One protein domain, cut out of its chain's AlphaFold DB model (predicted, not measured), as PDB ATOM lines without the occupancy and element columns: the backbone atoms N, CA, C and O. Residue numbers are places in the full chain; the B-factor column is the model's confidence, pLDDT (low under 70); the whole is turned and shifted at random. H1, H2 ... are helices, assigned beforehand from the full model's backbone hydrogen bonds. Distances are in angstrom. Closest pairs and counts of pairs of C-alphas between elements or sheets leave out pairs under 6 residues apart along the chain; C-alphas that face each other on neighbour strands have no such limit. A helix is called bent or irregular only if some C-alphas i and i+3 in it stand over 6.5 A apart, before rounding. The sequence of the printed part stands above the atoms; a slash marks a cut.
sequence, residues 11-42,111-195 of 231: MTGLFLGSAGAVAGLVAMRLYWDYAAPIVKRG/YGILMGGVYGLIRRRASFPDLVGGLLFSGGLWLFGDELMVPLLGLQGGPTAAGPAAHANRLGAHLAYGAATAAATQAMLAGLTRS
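Overview. This is residues 11 to 42 and 111 to 195 of the 231 residues of an uncharacterized protein of Tautonia plasticadhaerens (UniProt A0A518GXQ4). Two long helices, H1 and H4, cross near their middles as a narrow X, with the shorter H2 packed across the first half of H1 and H3 packed slantwise on H4. H3 splays away from H4 towards its last residues, and a long link folds back from there to the start of H4. The printed part has 117 residues with four named helices, H1, H2, H3 and H4 in chain order, and no named strand; its class is all helix. The whole is compact, with a radius of gyration of the C-alphas of 14.9 A, yet elongated, spanning 51 by 30 by 19 A.

Along the chain. H1, residues 11 to 39, begins at C-alpha 11 (114.697, 129.524, 107.351) and is 38.4 A long, with a kink of 44 degrees near residue 32. H2 is residues 111 to 123, 18.1 A. H3, residues 131 to 152, 29.5 A, has a kink of 29 degrees near residue 146. H1 and H3 are only just irregular: C-alphas 33 and 36 are 6.8 A apart, C-alphas 147 and 150 6.7 A. H4, residues 164 to 193, 43.3 A, ends at C-alpha 193 (101.789, 121.696, 102.829).

Arrangement. H1 and H4 touch, closest at the C-alphas of Gly 24 and Tyr 177, 3.9 A, opposite ways at 35.1 degrees, only just a steep tilt. H1 touches H2 at a steep tilt of 58 degrees, the closest C-alphas being Gly 17 and Gly 120, 3.9 A. H3 and H4, a helical hairpin, touch at a steep tilt of 45 degrees, closest at the C-alphas of Gly 134 and Gly 178, 4.5 A. H1 and H3 are apart. Every O i to N i+4 pair is within hydrogen-bond range in H2 and H4, against 19 of 25 in H1 and 14 of 18 in H3.

Size, cuts and confidence. The C-alphas farthest apart, Ala 161 and Ser 195, are 51.5 A apart. Residues 43 to 110 are not printed, and C-alphas 42 and 111 are 31.0 A apart across the cut. The link from H3 to H4 is long, 11 residues. Mean pLDDT of the printed part is 92.3, with residues 40 to 42 and 194 to 195 under 70.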
ATOM      1  N   MET A  11     113.618 130.258 108.028       92.44
ATOM      2  CA  MET A  11     114.697 129.524 107.351       92.44
ATOM      3  C   MET A  11     114.198 128.701 106.158       92.44
ATOM      4  O   MET A  11     114.870 128.633 105.136       92.44
ATOM      5  N   THR A  12     112.998 128.120 106.255       92.06
ATOM      6  CA  THR A  12     112.362 127.413 105.134       92.06
ATOM      7  C   THR A  12     112.056 128.377 103.992       92.06
ATOM      8  O   THR A  12     112.342 128.068 102.842       92.06
ATOM      9  N   GLY A  13     111.503 129.555 104.307       94.06
ATOM     10  CA  GLY A  13     111.244 130.599 103.314       94.06
ATOM     11  C   GLY A  13     112.526 131.068 102.631       94.06
ATOM     12  O   GLY A  13     112.570 131.119 101.408       94.06
ATOM     13  N   LEU A  14     113.577 131.328 103.413       96.50
ATOM     14  CA  LEU A  14     114.895 131.700 102.902       96.50
ATOM     15  C   LEU A  14     115.443 130.632 101.943       96.50
ATOM     16  O   LEU A  14     115.759 130.936 100.800       96.50
ATOM     17  N   PHE A  15     115.496 129.370 102.376       96.50
ATOM     18  CA  PHE A  15     116.059 128.286 101.570       96.50
ATOM     19  C   PHE A  15     115.271 128.045 100.275       96.50
ATOM     20  O   PHE A  15     115.857 127.971  99.197       96.50
ATOM     21  N   LEU A  16     113.940 127.958 100.361       95.94
ATOM     22  CA  LEU A  16     113.103 127.738  99.180       95.94
ATOM     23  C   LEU A  16     113.096 128.941  98.239       95.94
ATOM     24  O   LEU A  16     113.010 128.755  97.031       95.94
ATOM     25  N   GLY A  17     113.215 130.154  98.780       97.12
ATOM     26  CA  GLY A  17     113.407 131.367  97.996       97.12
ATOM     27  C   GLY A  17     114.715 131.341  97.211       97.12
ATOM     28  O   GLY A  17     114.725 131.577  96.005       97.12
ATOM     29  N   SER A  18     115.816 130.983  97.875       98.19
ATOM     30  CA  SER A  18     117.123 130.809  97.237       98.19
ATOM     31  C   SER A  18     117.092 129.732  96.150       98.19
ATOM     32  O   SER A  18     117.598 129.960  95.053       98.19
ATOM     33  N   ALA A  19     116.438 128.593  96.407       97.62
ATOM     34  CA  ALA A  19     116.240 127.548  95.403       97.62
ATOM     35  C   ALA A  19     115.361 128.026  94.231       97.62
ATOM     36  O   ALA A  19     115.679 127.776  93.071       97.62
ATOM     37  N   GLY A  20     114.279 128.759  94.512       97.62
ATOM     38  CA  GLY A  20     113.407 129.337  93.491       97.62
ATOM     39  C   GLY A  20     114.121 130.354  92.599       97.62
ATOM     40  O   GLY A  20     113.878 130.381  91.394       97.62
ATOM     41  N   ALA A  21     115.057 131.134  93.145       98.12
ATOM     42  CA  ALA A  21     115.840 132.086  92.359       98.12
ATOM     43  C   ALA A  21     116.766 131.439  91.331       98.12
ATOM     44  O   ALA A  21     117.099 132.095  90.350       98.12
ATOM     45  N   VAL A  22     117.126 130.159  91.476       98.50
ATOM     46  CA  VAL A  22     117.821 129.432  90.401       98.50
ATOM     47  C   VAL A  22     116.939 129.376  89.149       98.50
ATOM     48  O   VAL A  22     117.410 129.684  88.055       98.50
ATOM     49  N   ALA A  23     115.641 129.083  89.299       98.12
ATOM     50  CA  ALA A  23     114.690 129.147  88.188       98.12
ATOM     51  C   ALA A  23     114.521 130.585  87.665       98.12
ATOM     52  O   ALA A  23     114.439 130.794  86.456       98.12
ATOM     53  N   GLY A  24     114.538 131.575  88.562       98.31
ATOM     54  CA  GLY A  24     114.571 132.998  88.213       98.31
ATOM     55  C   GLY A  24     115.743 133.380  87.310       98.31
ATOM     56  O   GLY A  24     115.548 134.013  86.276       98.31
ATOM     57  N   LEU A  25     116.959 132.980  87.676       98.31
ATOM     58  CA  LEU A  25     118.181 133.269  86.921       98.31
ATOM     59  C   LEU A  25     118.166 132.596  85.545       98.31
ATOM     60  O   LEU A  25     118.547 133.211  84.550       98.31
ATOM     61  N   VAL A  26     117.658 131.364  85.464       98.19
ATOM     62  CA  VAL A  26     117.449 130.685  84.177       98.19
ATOM     63  C   VAL A  26     116.419 131.433  83.327       98.19
ATOM     64  O   VAL A  26     116.677 131.690  82.156       98.19
ATOM     65  N   ALA A  27     115.284 131.848  83.894       98.38
ATOM     66  CA  ALA A  27     114.269 132.610  83.165       98.38
ATOM     67  C   ALA A  27     114.796 133.965  82.668       98.38
ATOM     68  O   ALA A  27     114.531 134.351  81.532       98.38
ATOM     69  N   MET A  28     115.588 134.663  83.484       97.69
ATOM     70  CA  MET A  28     116.276 135.890  83.080       97.69
ATOM     71  C   MET A  28     117.240 135.636  81.920       97.69
ATOM     72  O   MET A  28     117.290 136.422  80.975       97.69
ATOM     73  N   ARG A  29     117.987 134.527  81.957       96.19
ATOM     74  CA  ARG A  29     118.866 134.140  80.852       96.19
ATOM     75  C   ARG A  29     118.074 133.900  79.564       96.19
ATOM     76  O   ARG A  29     118.425 134.463  78.534       96.19
ATOM     77  N   LEU A  30     116.973 133.152  79.640       96.75
ATOM     78  CA  LEU A  30     116.086 132.931  78.492       96.75
ATOM     79  C   LEU A  30     115.493 134.246  77.966       96.75
ATOM     80  O   LEU A  30     115.377 134.426  76.757       96.75
ATOM     81  N   TYR A  31     115.158 135.193  78.845       96.44
ATOM     82  CA  TYR A  31     114.718 136.520  78.417       96.44
ATOM     83  C   TYR A  31     115.782 137.212  77.552       96.44
ATOM     84  O   TYR A  31     115.461 137.715  76.476       96.44
ATOM     85  N   TRP A  32     117.044 137.212  77.984       92.75
ATOM     86  CA  TRP A  32     118.132 137.814  77.208       92.75
ATOM     87  C   TRP A  32     118.374 137.105  75.876       92.75
ATOM     88  O   TRP A  32     118.587 137.778  74.868       92.75
ATOM     89  N   ASP A  33     118.297 135.775  75.865       93.50
ATOM     90  CA  ASP A  33     118.556 134.971  74.672       93.50
ATOM     91  C   ASP A  33     117.421 135.097  73.629       93.50
ATOM     92  O   ASP A  33     117.693 135.099  72.428       93.50
ATOM     93  N   TYR A  34     116.160 135.259  74.059       94.06
ATOM     94  CA  TYR A  34     114.992 135.182  73.162       94.06
ATOM     95  C   TYR A  34     114.141 136.456  73.069       94.06
ATOM     96  O   TYR A  34     113.657 136.786  71.987       94.06
ATOM     97  N   ALA A  35     113.933 137.183  74.168       92.12
ATOM     98  CA  ALA A  35     113.020 138.329  74.207       92.12
ATOM     99  C   ALA A  35     113.738 139.667  73.977       92.12
ATOM    100  O   ALA A  35     113.246 140.521  73.236       92.12
ATOM    101  N   ALA A  36     114.926 139.847  74.558       89.56
ATOM    102  CA  ALA A  36     115.654 141.109  74.480       89.56
ATOM    103  C   ALA A  36     115.992 141.585  73.047       89.56
ATOM    104  O   ALA A  36     115.904 142.791  72.776       89.56
ATOM    105  N   PRO A  37     116.320 140.693  72.084       89.38
ATOM    106  CA  PRO A  37     116.534 141.096  70.695       89.38
ATOM    107  C   PRO A  37     115.301 141.737  70.045       89.38
ATOM    108  O   PRO A  37     115.451 142.564  69.150       89.38
ATOM    109  N   ILE A  38     114.089 141.387  70.487       86.44
ATOM    110  CA  ILE A  38     112.831 141.924  69.947       86.44
ATOM    111  C   ILE A  38     112.637 143.370  70.410       86.44
ATOM    112  O   ILE A  38     112.331 144.244  69.606       86.44
ATOM    113  N   VAL A  39     112.907 143.644  71.687       78.69
ATOM    114  CA  VAL A  39     112.812 144.993  72.270       78.69
ATOM    115  C   VAL A  39     113.830 145.948  71.634       78.69
ATOM    116  O   VAL A  39     113.542 147.126  71.442       78.69
ATOM    117  N   LYS A  40     115.012 145.445  71.243       68.75
ATOM    118  CA  LYS A  40     116.036 146.233  70.530       68.75
ATOM    119  C   LYS A  40     115.684 146.551  69.067       68.75
ATOM    120  O   LYS A  40     116.298 147.448  68.494       68.75
ATOM    121  N   ARG A  41     114.717 145.849  68.460       56.56
ATOM    122  CA  ARG A  41     114.293 146.017  67.054       56.56
ATOM    123  C   ARG A  41     113.177 147.058  66.846       56.56
ATOM    124  O   ARG A  41     112.644 147.147  65.744       56.56
ATOM    125  N   GLY A  42     112.818 147.848  67.864       45.06
ATOM    126  CA  GLY A  42     111.927 149.007  67.690       45.06
ATOM    127  C   GLY A  42     112.546 150.103  66.793       45.06
ATOM    128  O   GLY A  42     113.765 150.108  66.629       45.06
ATOM    129  N   TYR A 111     124.322 137.064  94.119       97.75
ATOM    130  CA  TYR A 111     123.352 138.126  94.383       97.75
ATOM    131  C   TYR A 111     121.915 137.679  94.079       97.75
ATOM    132  O   TYR A 111     121.021 137.866  94.904       97.75
ATOM    133  N   GLY A 112     121.688 137.023  92.936       97.94
ATOM    134  CA  GLY A 112     120.370 136.509  92.558       97.94
ATOM    135  C   GLY A 112     119.822 135.462  93.534       97.94
ATOM    136  O   GLY A 112     118.657 135.531  93.918       97.94
ATOM    137  N   ILE A 113     120.644 134.514  93.986       98.69
ATOM    138  CA  ILE A 113     120.244 133.491  94.967       98.69
ATOM    139  C   ILE A 113     119.978 134.118  96.341       98.69
ATOM    140  O   ILE A 113     119.012 133.745  97.017       98.69
ATOM    141  N   LEU A 114     120.808 135.085  96.744       98.44
ATOM    142  CA  LEU A 114     120.622 135.842  97.979       98.44
ATOM    143  C   LEU A 114     119.277 136.580  97.968       98.44
ATOM    144  O   LEU A 114     118.480 136.422  98.894       98.44
ATOM    145  N   MET A 115     118.987 137.323  96.898       98.50
ATOM    146  CA  MET A 115     117.735 138.071  96.763       98.50
ATOM    147  C   MET A 115     116.515 137.157  96.626       98.50
ATOM    148  O   MET A 115     115.456 137.469  97.168       98.50
ATOM    149  N   GLY A 116     116.668 135.979  96.020       98.19
ATOM    150  CA  GLY A 116     115.655 134.924  96.064       98.19
ATOM    151  C   GLY A 116     115.323 134.493  97.481       98.19
ATOM    152  O   GLY A 116     114.156 134.362  97.846       98.19
ATOM    153  N   GLY A 117     116.350 134.318  98.311       98.06
ATOM    154  CA  GLY A 117     116.172 134.020  99.725       98.06
ATOM    155  C   GLY A 117     115.412 135.127 100.452       98.06
ATOM    156  O   GLY A 117     114.462 134.836 101.182       98.06
ATOM    157  N   VAL A 118     115.768 136.392 100.214       98.19
ATOM    158  CA  VAL A 118     115.050 137.555 100.769       98.19
ATOM    159  C   VAL A 118     113.581 137.545 100.341       98.19
ATOM    160  O   VAL A 118     112.693 137.671 101.188       98.19
ATOM    161  N   TYR A 119     113.305 137.307  99.057       97.56
ATOM    162  CA  TYR A 119     111.946 137.147  98.546       97.56
ATOM    163  C   TYR A 119     111.186 136.046  99.296       97.56
ATOM    164  O   TYR A 119     110.103 136.289  99.834       97.56
ATOM    165  N   GLY A 120     111.763 134.844  99.382       95.88
ATOM    166  CA  GLY A 120     111.140 133.709 100.055       95.88
ATOM    167  C   GLY A 120     110.925 133.951 101.549       95.88
ATOM    168  O   GLY A 120     109.889 133.567 102.088       95.88
ATOM    169  N   LEU A 121     111.835 134.660 102.221       95.75
ATOM    170  CA  LEU A 121     111.683 135.072 103.616       95.75
ATOM    171  C   LEU A 121     110.470 135.998 103.804       95.75
ATOM    172  O   LEU A 121     109.666 135.766 104.717       95.75
ATOM    173  N   ILE A 122     110.321 137.007 102.939       95.38
ATOM    174  CA  ILE A 122     109.237 138.003 102.988       95.38
ATOM    175  C   ILE A 122     107.895 137.368 102.597       95.38
ATOM    176  O   ILE A 122     106.887 137.567 103.277       95.38
ATOM    177  N   ARG A 123     107.870 136.563 101.529       94.25
ATOM    178  CA  ARG A 123     106.643 136.028 100.911       94.25
ATOM    179  C   ARG A 123     106.288 134.604 101.343       94.25
ATOM    180  O   ARG A 123     105.347 134.028 100.810       94.25
ATOM    181  N   ARG A 124     106.938 134.040 102.371       89.50
ATOM    182  CA  ARG A 124     106.684 132.661 102.866       89.50
ATOM    183  C   ARG A 124     105.229 132.332 103.233       89.50
ATOM    184  O   ARG A 124     104.890 131.162 103.399       89.50
ATOM    185  N   ARG A 125     104.390 133.347 103.467       87.88
ATOM    186  CA  ARG A 125     102.963 133.202 103.815       87.88
ATOM    187  C   ARG A 125     102.017 133.631 102.689       87.88
ATOM    188  O   ARG A 125     100.813 133.644 102.917       87.88
ATOM    189  N   ALA A 126     102.543 134.006 101.527       87.31
ATOM    190  CA  ALA A 126     101.728 134.383 100.384       87.31
ATOM    191  C   ALA A 126     100.971 133.169  99.820       87.31
ATOM    192  O   ALA A 126     101.423 132.026  99.931       87.31
ATOM    193  N   SER A 127      99.806 133.430  99.229       82.31
ATOM    194  CA  SER A 127      99.006 132.418  98.536       82.31
ATOM    195  C   SER A 127      99.608 132.101  97.169       82.31
ATOM    196  O   SER A 127     100.082 132.998  96.482       82.31
ATOM    197  N   PHE A 128      99.558 130.833  96.764       84.50
ATOM    198  CA  PHE A 128     100.038 130.412  95.449       84.50
ATOM    199  C   PHE A 128      98.978 130.648  94.351       84.50
ATOM    200  O   PHE A 128      97.839 130.220  94.557       84.50
ATOM    201  N   PRO A 129      99.338 131.199  93.172       78.88
ATOM    202  CA  PRO A 129     100.600 131.864  92.842       78.88
ATOM    203  C   PRO A 129     100.549 133.377  93.132       78.88
ATOM    204  O   PRO A 129      99.640 134.087  92.715       78.88
ATOM    205  N   ASP A 130     101.581 133.896  93.779       88.31
ATOM    206  CA  ASP A 130     101.790 135.308  94.070       88.31
ATOM    207  C   ASP A 130     102.833 135.881  93.101       88.31
ATOM    208  O   ASP A 130     103.974 136.188  93.444       88.31
ATOM    209  N   LEU A 131     102.416 135.962  91.835       94.56
ATOM    210  CA  LEU A 131     103.205 136.560  90.758       94.56
ATOM    211  C   LEU A 131     103.345 138.070  90.949       94.56
ATOM    212  O   LEU A 131     104.413 138.614  90.698       94.56
ATOM    213  N   VAL A 132     102.300 138.738  91.448       95.81
ATOM    214  CA  VAL A 132     102.328 140.180  91.732       95.81
ATOM    215  C   VAL A 132     103.437 140.509  92.732       95.81
ATOM    216  O   VAL A 132     104.220 141.421  92.491       95.81
ATOM    217  N   GLY A 133     103.564 139.735  93.816       95.88
ATOM    218  CA  GLY A 133     104.655 139.888  94.774       95.88
ATOM    219  C   GLY A 133     106.031 139.689  94.144       95.88
ATOM    220  O   GLY A 133     106.941 140.462  94.436       95.88
ATOM    221  N   GLY A 134     106.178 138.699  93.257       97.19
ATOM    222  CA  GLY A 134     107.409 138.467  92.496       97.19
ATOM    223  C   GLY A 134     107.797 139.640  91.598       97.19
ATOM    224  O   GLY A 134     108.938 140.092  91.644       97.19
ATOM    225  N   LEU A 135     106.838 140.150  90.822       98.31
ATOM    226  CA  LEU A 135     107.031 141.267  89.894       98.31
ATOM    227  C   LEU A 135     107.339 142.575  90.625       98.31
ATOM    228  O   LEU A 135     108.242 143.298  90.221       98.31
ATOM    229  N   LEU A 136     106.628 142.876  91.717       98.12
ATOM    230  CA  LEU A 136     106.906 144.064  92.528       98.12
ATOM    231  C   LEU A 136     108.286 143.980  93.185       98.12
ATOM    232  O   LEU A 136     109.028 144.959  93.183       98.12
ATOM    233  N   PHE A 137     108.648 142.809  93.719       98.25
ATOM    234  CA  PHE A 137     109.961 142.602  94.323       98.25
ATOM    235  C   PHE A 137     111.082 142.804  93.302       98.25
ATOM    236  O   PHE A 137     112.016 143.561  93.559       98.25
ATOM    237  N   SER A 138     110.988 142.177  92.128       98.06
ATOM    238  CA  SER A 138     112.048 142.280  91.128       98.06
ATOM    239  C   SER A 138     112.046 143.598  90.355       98.06
ATOM    240  O   SER A 138     113.118 144.074  89.994       98.06
ATOM    241  N   GLY A 139     110.889 144.238  90.170       98.62
ATOM    242  CA  GLY A 139     110.805 145.623  89.709       98.62
ATOM    243  C   GLY A 139     111.500 146.581  90.680       98.62
ATOM    244  O   GLY A 139     112.217 147.479  90.250       98.62
ATOM    245  N   GLY A 140     111.381 146.330  91.987       98.31
ATOM    246  CA  GLY A 140     112.168 147.016  93.010       98.31
ATOM    247  C   GLY A 140     113.672 146.742  92.898       98.31
ATOM    248  O   GLY A 140     114.460 147.676  93.006       98.31
ATOM    249  N   LEU A 141     114.092 145.499  92.635       98.00
ATOM    250  CA  LEU A 141     115.512 145.183  92.409       98.00
ATOM    251  C   LEU A 141     116.079 145.895  91.179       98.00
ATOM    252  O   LEU A 141     117.209 146.369  91.234       98.00
ATOM    253  N   TRP A 142     115.301 145.995  90.102       98.00
ATOM    254  CA  TRP A 142     115.682 146.783  88.934       98.00
ATOM    255  C   TRP A 142     115.812 148.265  89.296       98.00
ATOM    256  O   TRP A 142     116.877 148.845  89.124       98.00
ATOM    257  N   LEU A 143     114.769 148.870  89.866       97.81
ATOM    258  CA  LEU A 143     114.758 150.307  90.135       97.81
ATOM    259  C   LEU A 143     115.818 150.722  91.164       97.81
ATOM    260  O   LEU A 143     116.577 151.659  90.947       97.81
ATOM    261  N   PHE A 144     115.860 150.044  92.309       96.88
ATOM    262  CA  PHE A 144     116.749 150.428  93.402       96.88
ATOM    263  C   PHE A 144     118.136 149.815  93.255       96.88
ATOM    264  O   PHE A 144     119.121 150.473  93.562       96.88
ATOM    265  N   GLY A 145     118.240 148.570  92.799       94.75
ATOM    266  CA  GLY A 145     119.529 147.918  92.597       94.75
ATOM    267  C   GLY A 145     120.206 148.424  91.330       94.75
ATOM    268  O   GLY A 145     121.233 149.094  91.405       94.75
ATOM    269  N   ASP A 146     119.620 148.100  90.181       92.69
ATOM    270  CA  ASP A 146     120.237 148.316  88.872       92.69
ATOM    271  C   ASP A 146     120.266 149.800  88.475       92.69
ATOM    272  O   ASP A 146     121.328 150.323  88.167       92.69
ATOM    273  N   GLU A 147     119.152 150.526  88.553       93.75
ATOM    274  CA  GLU A 147     119.093 151.919  88.072       93.75
ATOM    275  C   GLU A 147     119.638 152.956  89.063       93.75
ATOM    276  O   GLU A 147     119.940 154.082  88.669       93.75
ATOM    277  N   LEU A 148     119.770 152.599  90.343       94.81
ATOM    278  CA  LEU A 148     120.148 153.548  91.392       94.81
ATOM    279  C   LEU A 148     121.432 153.148  92.122       94.81
ATOM    280  O   LEU A 148     122.443 153.833  91.996       94.81
ATOM    281  N   MET A 149     121.428 152.052  92.887       95.56
ATOM    282  CA  MET A 149     122.571 151.690  93.735       95.56
ATOM    283  C   MET A 149     123.828 151.378  92.922       95.56
ATOM    284  O   MET A 149     124.913 151.835  93.270       95.56
ATOM    285  N   VAL A 150     123.709 150.613  91.837       94.25
ATOM    286  CA  VAL A 150     124.877 150.214  91.043       94.25
ATOM    287  C   VAL A 150     125.568 151.430  90.383       94.25
ATOM    288  O   VAL A 150     126.791 151.529  90.515       94.25
ATOM    289  N   PRO A 151     124.855 152.393  89.759       93.31
ATOM    290  CA  PRO A 151     125.464 153.634  89.281       93.31
ATOM    291  C   PRO A 151     125.997 154.536  90.398       93.31
ATOM    292  O   PRO A 151     127.094 155.071  90.270       93.31
ATOM    293  N   LEU A 152     125.284 154.665  91.526       95.19
ATOM    294  CA  LEU A 152     125.767 155.445  92.679       95.19
ATOM    295  C   LEU A 152     127.102 154.912  93.221       95.19
ATOM    296  O   LEU A 152     127.938 155.683  93.692       95.19
ATOM    297  N   LEU A 153     127.323 153.598  93.134       94.94
ATOM    298  CA  LEU A 153     128.579 152.941  93.504       94.94
ATOM    299  C   LEU A 153     129.649 152.995  92.396       94.94
ATOM    300  O   LEU A 153     130.726 152.419  92.559       94.94
ATOM    301  N   GLY A 154     129.359 153.644  91.265       92.31
ATOM    302  CA  GLY A 154     130.257 153.739  90.114       92.31
ATOM    303  C   GLY A 154     130.500 152.405  89.410       92.31
ATOM    304  O   GLY A 154     131.502 152.257  88.712       92.31
ATOM    305  N   LEU A 155     129.630 151.412  89.614       92.31
ATOM    306  CA  LEU A 155     129.755 150.075  89.025       92.31
ATOM    307  C   LEU A 155     129.081 149.974  87.650       92.31
ATOM    308  O   LEU A 155     129.264 148.973  86.963       92.31
ATOM    309  N   GLN A 156     128.307 150.981  87.247       90.38
ATOM    310  CA  GLN A 156     127.811 151.148  85.884       90.38
ATOM    311  C   GLN A 156     127.546 152.628  85.575       90.38
ATOM    312  O   GLN A 156     127.521 153.446  86.493       90.38
ATOM    313  N   GLY A 157     127.315 152.955  84.302       88.12
ATOM    314  CA  GLY A 157     126.889 154.295  83.892       88.12
ATOM    315  C   GLY A 157     125.532 154.695  84.485       88.12
ATOM    316  O   GLY A 157     124.699 153.844  84.797       88.12
ATOM    317  N   GLY A 158     125.313 155.998  84.632       87.25
ATOM    318  CA  GLY A 158     124.083 156.572  85.172       87.25
ATOM    319  C   GLY A 158     122.839 156.354  84.295       87.25
ATOM    320  O   GLY A 158     122.922 155.802  83.192       87.25
ATOM    321  N   PRO A 159     121.659 156.800  84.762       84.81
ATOM    322  CA  PRO A 159     120.379 156.544  84.102       84.81
ATOM    323  C   PRO A 159     120.256 157.151  82.697       84.81
ATOM    324  O   PRO A 159     119.420 156.695  81.928       84.81
ATOM    325  N   THR A 160     121.062 158.154  82.323       87.00
ATOM    326  CA  THR A 160     121.059 158.697  80.947       87.00
ATOM    327  C   THR A 160     122.152 158.113  80.052       87.00
ATOM    328  O   THR A 160     122.141 158.340  78.842       87.00
ATOM    329  N   ALA A 161     123.038 157.273  80.601       84.88
ATOM    330  CA  ALA A 161     124.112 156.640  79.838       84.88
ATOM    331  C   ALA A 161     123.598 155.583  78.840       84.88
ATOM    332  O   ALA A 161     124.329 155.178  77.931       84.88
ATOM    333  N   ALA A 162     122.346 155.131  78.982       83.81
ATOM    334  CA  ALA A 162     121.716 154.149  78.112       83.81
ATOM    335  C   ALA A 162     120.371 154.643  77.556       83.81
ATOM    336  O   ALA A 162     119.670 155.444  78.162       83.81
ATOM    337  N   GLY A 163     119.988 154.140  76.379       86.94
ATOM    338  CA  GLY A 163     118.704 154.489  75.766       86.94
ATOM    339  C   GLY A 163     117.502 153.807  76.445       86.94
ATOM    340  O   GLY A 163     117.663 152.750  77.067       86.94
ATOM    341  N   PRO A 164     116.265 154.309  76.252       88.94
ATOM    342  CA  PRO A 164     115.050 153.757  76.869       88.94
ATOM    343  C   PRO A 164     114.835 152.256  76.623       88.94
ATOM    344  O   PRO A 164     114.416 151.525  77.519       88.94
ATOM    345  N   ALA A 165     115.183 151.760  75.430       88.25
ATOM    346  CA  ALA A 165     115.091 150.337  75.102       88.25
ATOM    347  C   ALA A 165     116.027 149.465  75.961       88.25
ATOM    348  O   ALA A 165     115.724 148.299  76.220       88.25
ATOM    349  N   ALA A 166     117.162 150.001  76.419       88.81
ATOM    350  CA  ALA A 166     118.063 149.290  77.319       88.81
ATOM    351  C   ALA A 166     117.457 149.163  78.724       88.81
ATOM    352  O   ALA A 166     117.502 148.077  79.295       88.81
ATOM    353  N   HIS A 167     116.844 150.228  79.247       91.38
ATOM    354  CA  HIS A 167     116.124 150.194  80.526       91.38
ATOM    355  C   HIS A 167     114.929 149.241  80.476       91.38
ATOM    356  O   HIS A 167     114.775 148.396  81.352       91.38
ATOM    357  N   ALA A 168     114.137 149.294  79.400       94.44
ATOM    358  CA  ALA A 168     113.015 148.380  79.198       94.44
ATOM    359  C   ALA A 168     113.462 146.908  79.159       94.44
ATOM    360  O   ALA A 168     112.821 146.050  79.763       94.44
ATOM    361  N   ASN A 169     114.587 146.616  78.494       94.31
ATOM    362  CA  ASN A 169     115.175 145.277  78.487       94.31
ATOM    363  C   ASN A 169     115.619 144.825  79.880       94.31
ATOM    364  O   ASN A 169     115.316 143.707  80.292       94.31
ATOM    365  N   ARG A 170     116.324 145.689  80.618       94.38
ATOM    366  CA  ARG A 170     116.763 145.377  81.983       94.38
ATOM    367  C   ARG A 170     115.576 145.141  82.908       94.38
ATOM    368  O   ARG A 170     115.575 144.143  83.627       94.38
ATOM    369  N   LEU A 171     114.542 145.977  82.835       97.31
ATOM    370  CA  LEU A 171     113.297 145.775  83.570       97.31
ATOM    371  C   LEU A 171     112.655 144.433  83.198       97.31
ATOM    372  O   LEU A 171     112.368 143.631  84.082       97.31
ATOM    373  N   GLY A 172     112.483 144.139  81.908       97.62
ATOM    374  CA  GLY A 172     111.893 142.879  81.449       97.62
ATOM    375  C   GLY A 172     112.649 141.644  81.947       97.62
ATOM    376  O   GLY A 172     112.030 140.696  82.432       97.62
ATOM    377  N   ALA A 173     113.983 141.688  81.927       97.50
ATOM    378  CA  ALA A 173     114.835 140.639  82.475       97.50
ATOM    379  C   ALA A 173     114.596 140.434  83.986       97.50
ATOM    380  O   ALA A 173     114.464 139.298  84.449       97.50
ATOM    381  N   HIS A 174     114.476 141.521  84.757       98.38
ATOM    382  CA  HIS A 174     114.163 141.457  86.188       98.38
ATOM    383  C   HIS A 174     112.746 140.942  86.450       98.38
ATOM    384  O   HIS A 174     112.536 140.147  87.368       98.38
ATOM    385  N   LEU A 175     111.759 141.329  85.645       98.56
ATOM    386  CA  LEU A 175     110.397 140.810  85.765       98.56
ATOM    387  C   LEU A 175     110.342 139.303  85.472       98.56
ATOM    388  O   LEU A 175     109.714 138.569  86.235       98.56
ATOM    389  N   ALA A 176     111.063 138.821  84.453       98.44
ATOM    390  CA  ALA A 176     111.198 137.389  84.168       98.44
ATOM    391  C   ALA A 176     111.824 136.631  85.354       98.44
ATOM    392  O   ALA A 176     111.289 135.604  85.783       98.44
ATOM    393  N   TYR A 177     112.899 137.177  85.940       98.62
ATOM    394  CA  TYR A 177     113.502 136.650  87.168       98.62
ATOM    395  C   TYR A 177     112.490 136.570  88.319       98.62
ATOM    396  O   TYR A 177     112.352 135.520  88.950       98.62
ATOM    397  N   GLY A 178     111.766 137.659  88.592       98.12
ATOM    398  CA  GLY A 178     110.824 137.745  89.710       98.12
ATOM    399  C   GLY A 178     109.641 136.797  89.563       98.12
ATOM    400  O   GLY A 178     109.291 136.098  90.515       98.12
ATOM    401  N   ALA A 179     109.063 136.714  88.364       98.12
ATOM    402  CA  ALA A 179     107.947 135.820  88.070       98.12
ATOM    403  C   ALA A 179     108.328 134.345  88.272       98.12
ATOM    404  O   ALA A 179     107.633 133.616  88.983       98.12
ATOM    405  N   ALA A 180     109.459 133.912  87.704       98.12
ATOM    406  CA  ALA A 180     109.919 132.533  87.834       98.12
ATOM    407  C   ALA A 180     110.366 132.198  89.268       98.12
ATOM    408  O   ALA A 180     110.008 131.137  89.783       98.12
ATOM    409  N   THR A 181     111.055 133.120  89.951       98.19
ATOM    410  CA  THR A 181     111.423 132.965  91.370       98.19
ATOM    411  C   THR A 181     110.184 132.777  92.238       98.19
ATOM    412  O   THR A 181     110.132 131.855  93.057       98.19
ATOM    413  N   ALA A 182     109.164 133.614  92.038       97.44
ATOM    414  CA  ALA A 182     107.911 133.547  92.774       97.44
ATOM    415  C   ALA A 182     107.181 132.223  92.558       97.44
ATOM    416  O   ALA A 182     106.845 131.543  93.533       97.44
ATOM    417  N   ALA A 183     106.985 131.843  91.295       96.56
ATOM    418  CA  ALA A 183     106.304 130.611  90.928       96.56
ATOM    419  C   ALA A 183     107.010 129.381  91.516       96.56
ATOM    420  O   ALA A 183     106.370 128.573  92.190       96.56
ATOM    421  N   ALA A 184     108.331 129.269  91.334       96.50
ATOM    422  CA  ALA A 184     109.111 128.137  91.822       96.50
ATOM    423  C   ALA A 184     109.111 128.054  93.356       96.50
ATOM    424  O   ALA A 184     108.792 127.006  93.921       96.50
ATOM    425  N   THR A 185     109.403 129.166  94.040       95.44
ATOM    426  CA  THR A 185     109.438 129.229  95.514       95.44
ATOM    427  C   THR A 185     108.113 128.771  96.116       95.44
ATOM    428  O   THR A 185     108.069 127.974  97.055       95.44
ATOM    429  N   GLN A 186     107.005 129.267  95.573       93.06
ATOM    430  CA  GLN A 186     105.694 128.991  96.135       93.06
ATOM    431  C   GLN A 186     105.148 127.624  95.731       93.06
ATOM    432  O   GLN A 186     104.438 127.016  96.528       93.06
ATOM    433  N   ALA A 187     105.514 127.099  94.559       93.56
ATOM    434  CA  ALA A 187     105.236 125.709  94.207       93.56
ATOM    435  C   ALA A 187     105.884 124.751  95.223       93.56
ATOM    436  O   ALA A 187     105.221 123.841  95.725       93.56
ATOM    437  N   MET A 188     107.140 125.008  95.610       93.31
ATOM    438  CA  MET A 188     107.828 124.235  96.651       93.31
ATOM    439  C   MET A 188     107.145 124.378  98.021       93.31
ATOM    440  O   MET A 188     106.879 123.377  98.690       93.31
ATOM    441  N   LEU A 189     106.789 125.604  98.426       89.25
ATOM    442  CA  LEU A 189     106.056 125.853  99.677       89.25
ATOM    443  C   LEU A 189     104.691 125.146  99.702       89.25
ATOM    444  O   LEU A 189     104.310 124.572 100.723       89.25
ATOM    445  N   ALA A 190     103.955 125.163  98.589       87.50
ATOM    446  CA  ALA A 190     102.675 124.478  98.461       87.50
ATOM    447  C   ALA A 190     102.847 122.954  98.563       87.50
ATOM    448  O   ALA A 190     102.084 122.303  99.282       87.50
ATOM    449  N   GLY A 191     103.882 122.395  97.928       86.06
ATOM    450  CA  GLY A 191     104.238 120.977  98.023       86.06
ATOM    451  C   GLY A 191     104.464 120.510  99.464       86.06
ATOM    452  O   GLY A 191     103.886 119.505  99.875       86.06
ATOM    453  N   LEU A 192     105.185 121.292 100.279       81.44
ATOM    454  CA  LEU A 192     105.411 120.986 101.704       81.44
ATOM    455  C   LEU A 192     104.128 120.971 102.549       81.44
ATOM    456  O   LEU A 192     104.094 120.378 103.627       81.44
ATOM    457  N   THR A 193     103.068 121.640 102.099       71.50
ATOM    458  CA  THR A 193     101.789 121.696 102.829       71.50
ATOM    459  C   THR A 193     100.827 120.576 102.444       71.50
ATOM    460  O   THR A 193      99.874 120.323 103.179       71.50
ATOM    461  N   ARG A 194     101.087 119.896 101.319       69.50
ATOM    462  CA  ARG A 194     100.246 118.831 100.755       69.50
ATOM    463  C   ARG A 194     100.687 117.412 101.133       69.50
ATOM    464  O   ARG A 194     100.101 116.471 100.607       69.50
ATOM    465  N   SER A 195     101.673 117.224 102.020       55.47
ATOM    466  CA  SER A 195     102.094 115.874 102.435       55.47
ATOM    467  C   SER A 195     100.888 115.022 102.869       55.47
ATOM    468  O   SER A 195     100.061 115.513 103.649       55.47
TER     469      SER A 195